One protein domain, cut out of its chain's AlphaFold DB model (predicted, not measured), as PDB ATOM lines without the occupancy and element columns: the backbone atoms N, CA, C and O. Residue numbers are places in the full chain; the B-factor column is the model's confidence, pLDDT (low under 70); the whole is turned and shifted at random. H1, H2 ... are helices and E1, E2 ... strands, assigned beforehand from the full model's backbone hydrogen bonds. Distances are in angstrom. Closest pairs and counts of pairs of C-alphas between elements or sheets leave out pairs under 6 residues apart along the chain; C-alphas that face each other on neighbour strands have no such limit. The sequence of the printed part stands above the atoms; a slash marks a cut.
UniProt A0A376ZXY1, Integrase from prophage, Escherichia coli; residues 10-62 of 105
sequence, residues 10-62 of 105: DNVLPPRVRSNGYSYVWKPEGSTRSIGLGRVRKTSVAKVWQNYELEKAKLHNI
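This is residues 10 to 62 of the 105 residues of the protein "Integrase from prophage" of Escherichia coli (UniProt A0A376ZXY1). A small three-stranded antiparallel sheet has one helix, H1, laid along one face, making two layers. H1 is longer than the strands, and the sheet's pairs of C-alphas within 10 A of it are made by its residues 45 to 56. The printed part has 53 residues with three named strands and one named helix in the order E1, E2, E3, H1; the sheet's order is E1, E2, E3, and the class is mixed, helices and strands. The whole is compact, with a radius of gyration of the C-alphas of 10.5 A, and elongated, spanning 31 by 20 by 17 A.

E1 is residues 17 to 19, 7.1 A long, with C-alpha 17 at (-13.238, 33.582, -12.425). E2 is residues 23 to 26, 9.7 A, and E3 is residues 35 to 39, 11.9 A. H1 is residues 45 to 60, 22.3 A, and C-alpha 60 is at (-0.251, 39.452, -21.902).

The strands form a meander, each the antiparallel neighbour of the one before. E1 and E2 are a hairpin at 158 degrees, with N 18 and O 25 within hydrogen-bond range at 2.8 A. E2 and E3 are a hairpin at 155 degrees, with N 24 and O 38 at 2.9 A. E1 and E3 are the edge strands. H1 is on the sheet at a height of 9.2 A, over E2 and E3. It runs along the strands, at 18 degrees to E3 on the local plane. The closest C-alphas of E3 and H1 are those of Leu 37 and Val 48, 5.8 A apart. Every O i to N i+4 pair in H1 is within hydrogen-bond range.

The two C-alphas farthest apart are those of Arg 41 and Ile 62, 31.6 A. The printed part has no cut. The links E1 to E2 and E3 to H1 are tight, and E2 to E3 is short. The mean pLDDT of the printed part is 82.7, and residues 60 to 61 are under 70.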
ATOM      1  N   ASP A  10     -17.623  25.718  -8.012       74.25
ATOM      2  CA  ASP A  10     -16.831  26.727  -8.718       74.25
ATOM      3  C   ASP A  10     -15.315  26.445  -8.657       74.25
ATOM      4  O   ASP A  10     -14.540  27.222  -9.213       74.25
ATOM      5  N   ASN A  11     -14.864  25.366  -8.002       77.69
ATOM      6  CA  ASN A  11     -13.441  24.996  -7.926       77.69
ATOM      7  C   ASN A  11     -12.859  24.548  -9.273       77.69
ATOM      8  O   ASN A  11     -11.656  24.650  -9.472       77.69
ATOM      9  N   VAL A  12     -13.707  24.100 -10.203       83.00
ATOM     10  CA  VAL A  12     -13.304  23.697 -11.563       83.00
ATOM     11  C   VAL A  12     -13.028  24.917 -12.459       83.00
ATOM     12  O   VAL A  12     -12.499  24.790 -13.562       83.00
ATOM     13  N   LEU A  13     -13.400  26.124 -12.013       83.81
ATOM     14  CA  LEU A  13     -13.244  27.345 -12.798       83.81
ATOM     15  C   LEU A  13     -11.815  27.903 -12.722       83.81
ATOM     16  O   LEU A  13     -11.180  27.823 -11.663       83.81
ATOM     17  N   PRO A  14     -11.353  28.591 -13.784       84.06
ATOM     18  CA  PRO A  14     -10.036  29.213 -13.803       84.06
ATOM     19  C   PRO A  14      -9.833  30.225 -12.658       84.06
ATOM     20  O   PRO A  14     -10.806  30.760 -12.099       84.06
ATOM     21  N   PRO A  15      -8.576  30.544 -12.302       84.88
ATOM     22  CA  PRO A  15      -8.265  31.488 -11.233       84.88
ATOM     23  C   PRO A  15      -8.956  32.844 -11.424       84.88
ATOM     24  O   PRO A  15      -8.970  33.406 -12.518       84.88
ATOM     25  N   ARG A  16      -9.510  33.399 -10.336       82.75
ATOM     26  CA  ARG A  16     -10.206  34.707 -10.313       82.75
ATOM     27  C   ARG A  16     -11.431  34.802 -11.241       82.75
ATOM     28  O   ARG A  16     -11.914  35.904 -11.506       82.75
ATOM     29  N   VAL A  17     -11.953  33.670 -11.716       87.12
ATOM     30  CA  VAL A  17     -13.238  33.582 -12.425       87.12
ATOM     31  C   VAL A  17     -14.342  33.270 -11.428       87.12
ATOM     32  O   VAL A  17     -14.191  32.363 -10.620       87.12
ATOM     33  N   ARG A  18     -15.464  33.982 -11.479       85.12
ATOM     34  CA  ARG A  18     -16.646  33.742 -10.638       85.12
ATOM     35  C   ARG A  18     -17.905  33.666 -11.491       85.12
ATOM     36  O   ARG A  18     -17.997  34.354 -12.504       85.12
ATOM     37  N   SER A  19     -18.876  32.864 -11.073       83.12
ATOM     38  CA  SER A  19     -20.215  32.856 -11.659       83.12
ATOM     39  C   SER A  19     -21.085  33.899 -10.938       83.12
ATOM     40  O   SER A  19     -21.034  34.013  -9.714       83.12
ATOM     41  N   ASN A  20     -21.856  34.704 -11.677       82.94
ATOM     42  CA  ASN A  20     -22.861  35.609 -11.082       82.94
ATOM     43  C   ASN A  20     -24.307  35.088 -11.232       82.94
ATOM     44  O   ASN A  20     -25.254  35.837 -11.025       82.94
ATOM     45  N   GLY A  21     -24.472  33.832 -11.663       79.19
ATOM     46  CA  GLY A  21     -25.760  33.231 -12.036       79.19
ATOM     47  C   GLY A  21     -26.142  33.413 -13.513       79.19
ATOM     48  O   GLY A  21     -26.769  32.528 -14.091       79.19
ATOM     49  N   TYR A  22     -25.693  34.490 -14.163       81.12
ATOM     50  CA  TYR A  22     -25.964  34.796 -15.574       81.12
ATOM     51  C   TYR A  22     -24.742  34.592 -16.471       81.12
ATOM     52  O   TYR A  22     -24.860  34.046 -17.572       81.12
ATOM     53  N   SER A  23     -23.559  34.993 -16.005       85.31
ATOM     54  CA  SER A  23     -22.301  34.897 -16.745       85.31
ATOM     55  C   SER A  23     -21.123  34.463 -15.874       85.31
ATOM     56  O   SER A  23     -21.134  34.591 -14.644       85.31
ATOM     57  N   TYR A  24     -20.100  33.929 -16.541       87.69
ATOM     58  CA  TYR A  24     -18.775  33.729 -15.975       87.69
ATOM     59  C   TYR A  24     -17.987  35.022 -16.127       87.69
ATOM     60  O   TYR A  24     -17.842  35.544 -17.232       87.69
ATOM     61  N   VAL A  25     -17.492  35.548 -15.014       89.00
ATOM     62  CA  VAL A  25     -16.797  36.832 -14.958       89.00
ATOM     63  C   VAL A  25     -15.394  36.612 -14.435       89.00
ATOM     64  O   VAL A  25     -15.212  36.098 -13.331       89.00
ATOM     65  N   TRP A  26     -14.409  37.047 -15.204       89.75
ATOM     66  CA  TRP A  26     -13.013  37.058 -14.818       89.75
ATOM     67  C   TRP A  26     -12.583  38.447 -14.357       89.75
ATOM     68  O   TRP A  26     -12.897  39.453 -14.993       89.75
ATOM     69  N   LYS A  27     -11.850  38.501 -13.244       87.31
ATOM     70  CA  LYS A  27     -11.183  39.717 -12.774       87.31
ATOM     71  C   LYS A  27      -9.668  39.538 -12.862       87.31
ATOM     72  O   LYS A  27      -9.126  38.807 -12.022       87.31
ATOM     73  N   PRO A  28      -8.987  40.188 -13.822       84.25
ATOM     74  CA  PRO A  28      -7.533  40.164 -13.918       84.25
ATOM     75  C   PRO A  28      -6.863  40.682 -12.642       84.25
ATOM     76  O   PRO A  28      -7.480  41.338 -11.796       84.25
ATOM     77  N   GLU A  29      -5.586  40.366 -12.483       79.94
ATOM     78  CA  GLU A  29      -4.772  40.917 -11.406       79.94
ATOM     79  C   GLU A  29      -4.406  42.374 -11.662       79.94
ATOM     80  O   GLU A  29      -4.140  42.758 -12.792       79.94
ATOM     81  N   GLY A  30      -4.467  43.202 -10.614       71.31
ATOM     82  CA  GLY A  30      -4.158  44.629 -10.714       71.31
ATOM     83  C   GLY A  30      -5.160  45.468 -11.514       71.31
ATOM     84  O   GLY A  30      -4.940  46.667 -11.651       71.31
ATOM     85  N   SER A  31      -6.259  44.890 -12.016       72.56
ATOM     86  CA  SER A  31      -7.285  45.630 -12.752       72.56
ATOM     87  C   SER A  31      -8.619  45.665 -12.003       72.56
ATOM     88  O   SER A  31      -9.030  44.712 -11.337       72.56
ATOM     89  N   THR A  32      -9.317  46.794 -12.114       74.62
ATOM     90  CA  THR A  32     -10.692  46.974 -11.617       74.62
ATOM     91  C   THR A  32     -11.735  46.441 -12.603       74.62
ATOM     92  O   THR A  32     -12.911  46.295 -12.258       74.62
ATOM     93  N   ARG A  33     -11.309  46.115 -13.830       80.00
ATOM     94  CA  ARG A  33     -12.179  45.686 -14.926       80.00
ATOM     95  C   ARG A  33     -12.601  44.230 -14.755       80.00
ATOM     96  O   ARG A  33     -11.858  43.384 -14.267       80.00
ATOM     97  N   SER A  34     -13.833  43.948 -15.159       83.81
ATOM     98  CA  SER A  34     -14.413  42.606 -15.149       83.81
ATOM     99  C   SER A  34     -14.675  42.182 -16.587       83.81
ATOM    100  O   SER A  34     -15.388  42.881 -17.299       83.81
ATOM    101  N   ILE A  35     -14.099  41.059 -17.009       85.38
ATOM    102  CA  ILE A  35     -14.223  40.530 -18.370       85.38
ATOM    103  C   ILE A  35     -15.208  39.360 -18.346       85.38
ATOM    104  O   ILE A  35     -15.098  38.460 -17.513       85.38
ATOM    105  N   GLY A  36     -16.202  39.380 -19.232       86.94
ATOM    106  CA  GLY A  36     -17.168  38.291 -19.367       86.94
ATOM    107  C   GLY A  36     -16.610  37.158 -20.226       86.94
ATOM    108  O   GLY A  36     -16.254  37.385 -21.374       86.94
ATOM    109  N   LEU A  37     -16.580  35.935 -19.694       85.50
ATOM    110  CA  LEU A  37     -16.093  34.735 -20.391       85.50
ATOM    111  C   LEU A  37     -17.213  33.904 -21.045       85.50
ATOM    112  O   LEU A  37     -16.935  32.901 -21.700       85.50
ATOM    113  N   GLY A  38     -18.481  34.286 -20.862       85.62
ATOM    114  CA  GLY A  38     -19.644  33.597 -21.440       85.62
ATOM    115  C   GLY A  38     -20.853  33.550 -20.502       85.62
ATOM    116  O   GLY A  38     -20.753  33.915 -19.330       85.62
ATOM    117  N   ARG A  39     -22.013  33.107 -21.009       86.31
ATOM    118  CA  ARG A  39     -23.255  32.955 -20.221       86.31
ATOM    119  C   ARG A  39     -23.322  31.567 -19.579       86.31
ATOM    120  O   ARG A  39     -23.171  30.570 -20.274       86.31
ATOM    121  N   VAL A  40     -23.663  31.484 -18.291       81.38
ATOM    122  CA  VAL A  40     -23.610  30.229 -17.504       81.38
ATOM    123  C   VAL A  40     -24.422  29.093 -18.133       81.38
ATOM    124  O   VAL A  40     -23.945  27.967 -18.196       81.38
ATOM    125  N   ARG A  41     -25.619  29.383 -18.658       77.06
ATOM    126  CA  ARG A  41     -26.515  28.368 -19.251       77.06
ATOM    127  C   ARG A  41     -26.148  27.936 -20.674       77.06
ATOM    128  O   ARG A  41     -26.673  26.939 -21.145       77.06
ATOM    129  N   LYS A  42     -25.313  28.704 -21.380       78.25
ATOM    130  CA  LYS A  42     -24.992  28.473 -22.802       78.25
ATOM    131  C   LYS A  42     -23.550  28.025 -23.029       78.25
ATOM    132  O   LYS A  42     -23.204  27.638 -24.138       78.25
ATOM    133  N   THR A  43     -22.690  28.137 -22.021       77.12
ATOM    134  CA  THR A  43     -21.245  27.963 -22.176       77.12
ATOM    135  C   THR A  43     -20.763  26.831 -21.276       77.12
ATOM    136  O   THR A  43     -20.940  26.885 -20.060       77.12
ATOM    137  N   SER A  44     -20.160  25.800 -21.877       84.69
ATOM    138  CA  SER A  44     -19.534  24.700 -21.140       84.69
ATOM    139  C   SER A  44     -18.283  25.177 -20.402       84.69
ATOM    140  O   SER A  44     -17.638  26.148 -20.808       84.69
ATOM    141  N   VAL A  45     -17.903  24.469 -19.335       83.12
ATOM    142  CA  VAL A  45     -16.709  24.800 -18.540       83.12
ATOM    143  C   VAL A  45     -15.446  24.803 -19.410       83.12
ATOM    144  O   VAL A  45     -14.643  25.723 -19.302       83.12
ATOM    145  N   ALA A  46     -15.311  23.859 -20.348       86.12
ATOM    146  CA  ALA A  46     -14.188  23.817 -21.290       86.12
ATOM    147  C   ALA A  46     -14.087  25.088 -22.154       86.12
ATOM    148  O   ALA A  46     -13.008  25.652 -22.322       86.12
ATOM    149  N   LYS A  47     -15.220  25.607 -22.642       87.69
ATOM    150  CA  LYS A  47     -15.234  26.836 -23.447       87.69
ATOM    151  C   LYS A  47     -14.932  28.085 -22.610       87.69
ATOM    152  O   LYS A  47     -14.351  29.038 -23.119       87.69
ATOM    153  N   VAL A  48     -15.262  28.069 -21.315       88.06
ATOM    154  CA  VAL A  48     -14.845  29.115 -20.363       88.06
ATOM    155  C   VAL A  48     -13.328  29.113 -20.172       88.06
ATOM    156  O   VAL A  48     -12.737  30.190 -20.145       88.06
ATOM    157  N   TRP A  49     -12.699  27.937 -20.077       89.44
ATOM    158  CA  TRP A  49     -11.238  27.808 -20.033       89.44
ATOM    159  C   TRP A  49     -10.582  28.352 -21.305       89.44
ATOM    160  O   TRP A  49      -9.689  29.187 -21.213       89.44
ATOM    161  N   GLN A  50     -11.099  27.982 -22.479       90.19
ATOM    162  CA  GLN A  50     -10.595  28.497 -23.753       90.19
ATOM    163  C   GLN A  50     -10.689  30.032 -23.835       90.19
ATOM    164  O   GLN A  50      -9.714  30.710 -24.153       90.19
ATOM    165  N   ASN A  51     -11.849  30.605 -23.498       89.06
ATOM    166  CA  ASN A  51     -12.035  32.059 -23.509       89.06
ATOM    167  C   ASN A  51     -11.134  32.760 -22.482       89.06
ATOM    168  O   ASN A  51     -10.622  33.845 -22.750       89.06
ATOM    169  N   TYR A  52     -10.926  32.144 -21.315       89.75
ATOM    170  CA  TYR A  52     -10.012  32.650 -20.295       89.75
ATOM    171  C   TYR A  52      -8.578  32.744 -20.820       89.75
ATOM    172  O   TYR A  52      -7.932  33.773 -20.626       89.75
ATOM    173  N   GLU A  53      -8.085  31.711 -21.502       88.62
ATOM    174  CA  GLU A  53      -6.736  31.712 -22.075       88.62
ATOM    175  C   GLU A  53      -6.574  32.766 -23.168       88.62
ATOM    176  O   GLU A  53      -5.583  33.492 -23.161       88.62
ATOM    177  N   LEU A  54      -7.571  32.921 -24.043       88.56
ATOM    178  CA  LEU A  54      -7.562  33.952 -25.084       88.56
ATOM    179  C   LEU A  54      -7.529  35.367 -24.492       88.56
ATOM    180  O   LEU A  54      -6.716  36.192 -24.903       88.56
ATOM    181  N   GLU A  55      -8.380  35.659 -23.507       86.88
ATOM    182  CA  GLU A  55      -8.401  36.971 -22.846       86.88
ATOM    183  C   GLU A  55      -7.123  37.225 -22.034       86.88
ATOM    184  O   GLU A  55      -6.586  38.335 -22.027       86.88
ATOM    185  N   LYS A  56      -6.576  36.186 -21.397       85.38
ATOM    186  CA  LYS A  56      -5.286  36.261 -20.706       85.38
ATOM    187  C   LYS A  56      -4.140  36.527 -21.681       85.38
ATOM    188  O   LYS A  56      -3.288  37.358 -21.378       85.38
ATOM    189  N   ALA A  57      -4.136  35.876 -22.842       83.12
ATOM    190  CA  ALA A  57      -3.149  36.101 -23.890       83.12
ATOM    191  C   ALA A  57      -3.233  37.530 -24.441       83.12
ATOM    192  O   ALA A  57      -2.205  38.183 -24.565       83.12
ATOM    193  N   LYS A  58      -4.438  38.070 -24.670       81.81
ATOM    194  CA  LYS A  58      -4.623  39.473 -25.087       81.81
ATOM    195  C   LYS A  58      -4.036  40.462 -24.080       81.81
ATOM    196  O   LYS A  58      -3.327  41.379 -24.477       81.81
ATOM    197  N   LEU A  59      -4.291  40.261 -22.785       74.50
ATOM    198  CA  LEU A  59      -3.700  41.104 -21.739       74.50
ATOM    199  C   LEU A  59      -2.183  40.929 -21.644       74.50
ATOM    200  O   LEU A  59      -1.469  41.892 -21.381       74.50
ATOM    201  N   HIS A  60      -1.683  39.715 -21.870       69.12
ATOM    202  CA  HIS A  60      -0.251  39.452 -21.902       69.12
ATOM    203  C   HIS A  60       0.425  40.051 -23.144       69.12
ATOM    204  O   HIS A  60       1.583  40.442 -23.059       69.12
ATOM    205  N   ASN A  61      -0.273  40.169 -24.271       65.25
ATOM    206  CA  ASN A  61       0.258  40.737 -25.513       65.25
ATOM    207  C   ASN A  61       0.435  42.258 -25.473       65.25
ATOM    208  O   ASN A  61       0.996  42.819 -26.409       65.25
ATOM    209  N   ILE A  62      -0.003  42.933 -24.407       71.06
ATOM    210  CA  ILE A  62       0.314  44.347 -24.208       71.06
ATOM    211  C   ILE A  62       1.833  44.456 -24.006       71.06
ATOM    212  O   ILE A  62       2.377  43.989 -22.999       71.06
TER     213      ILE A  62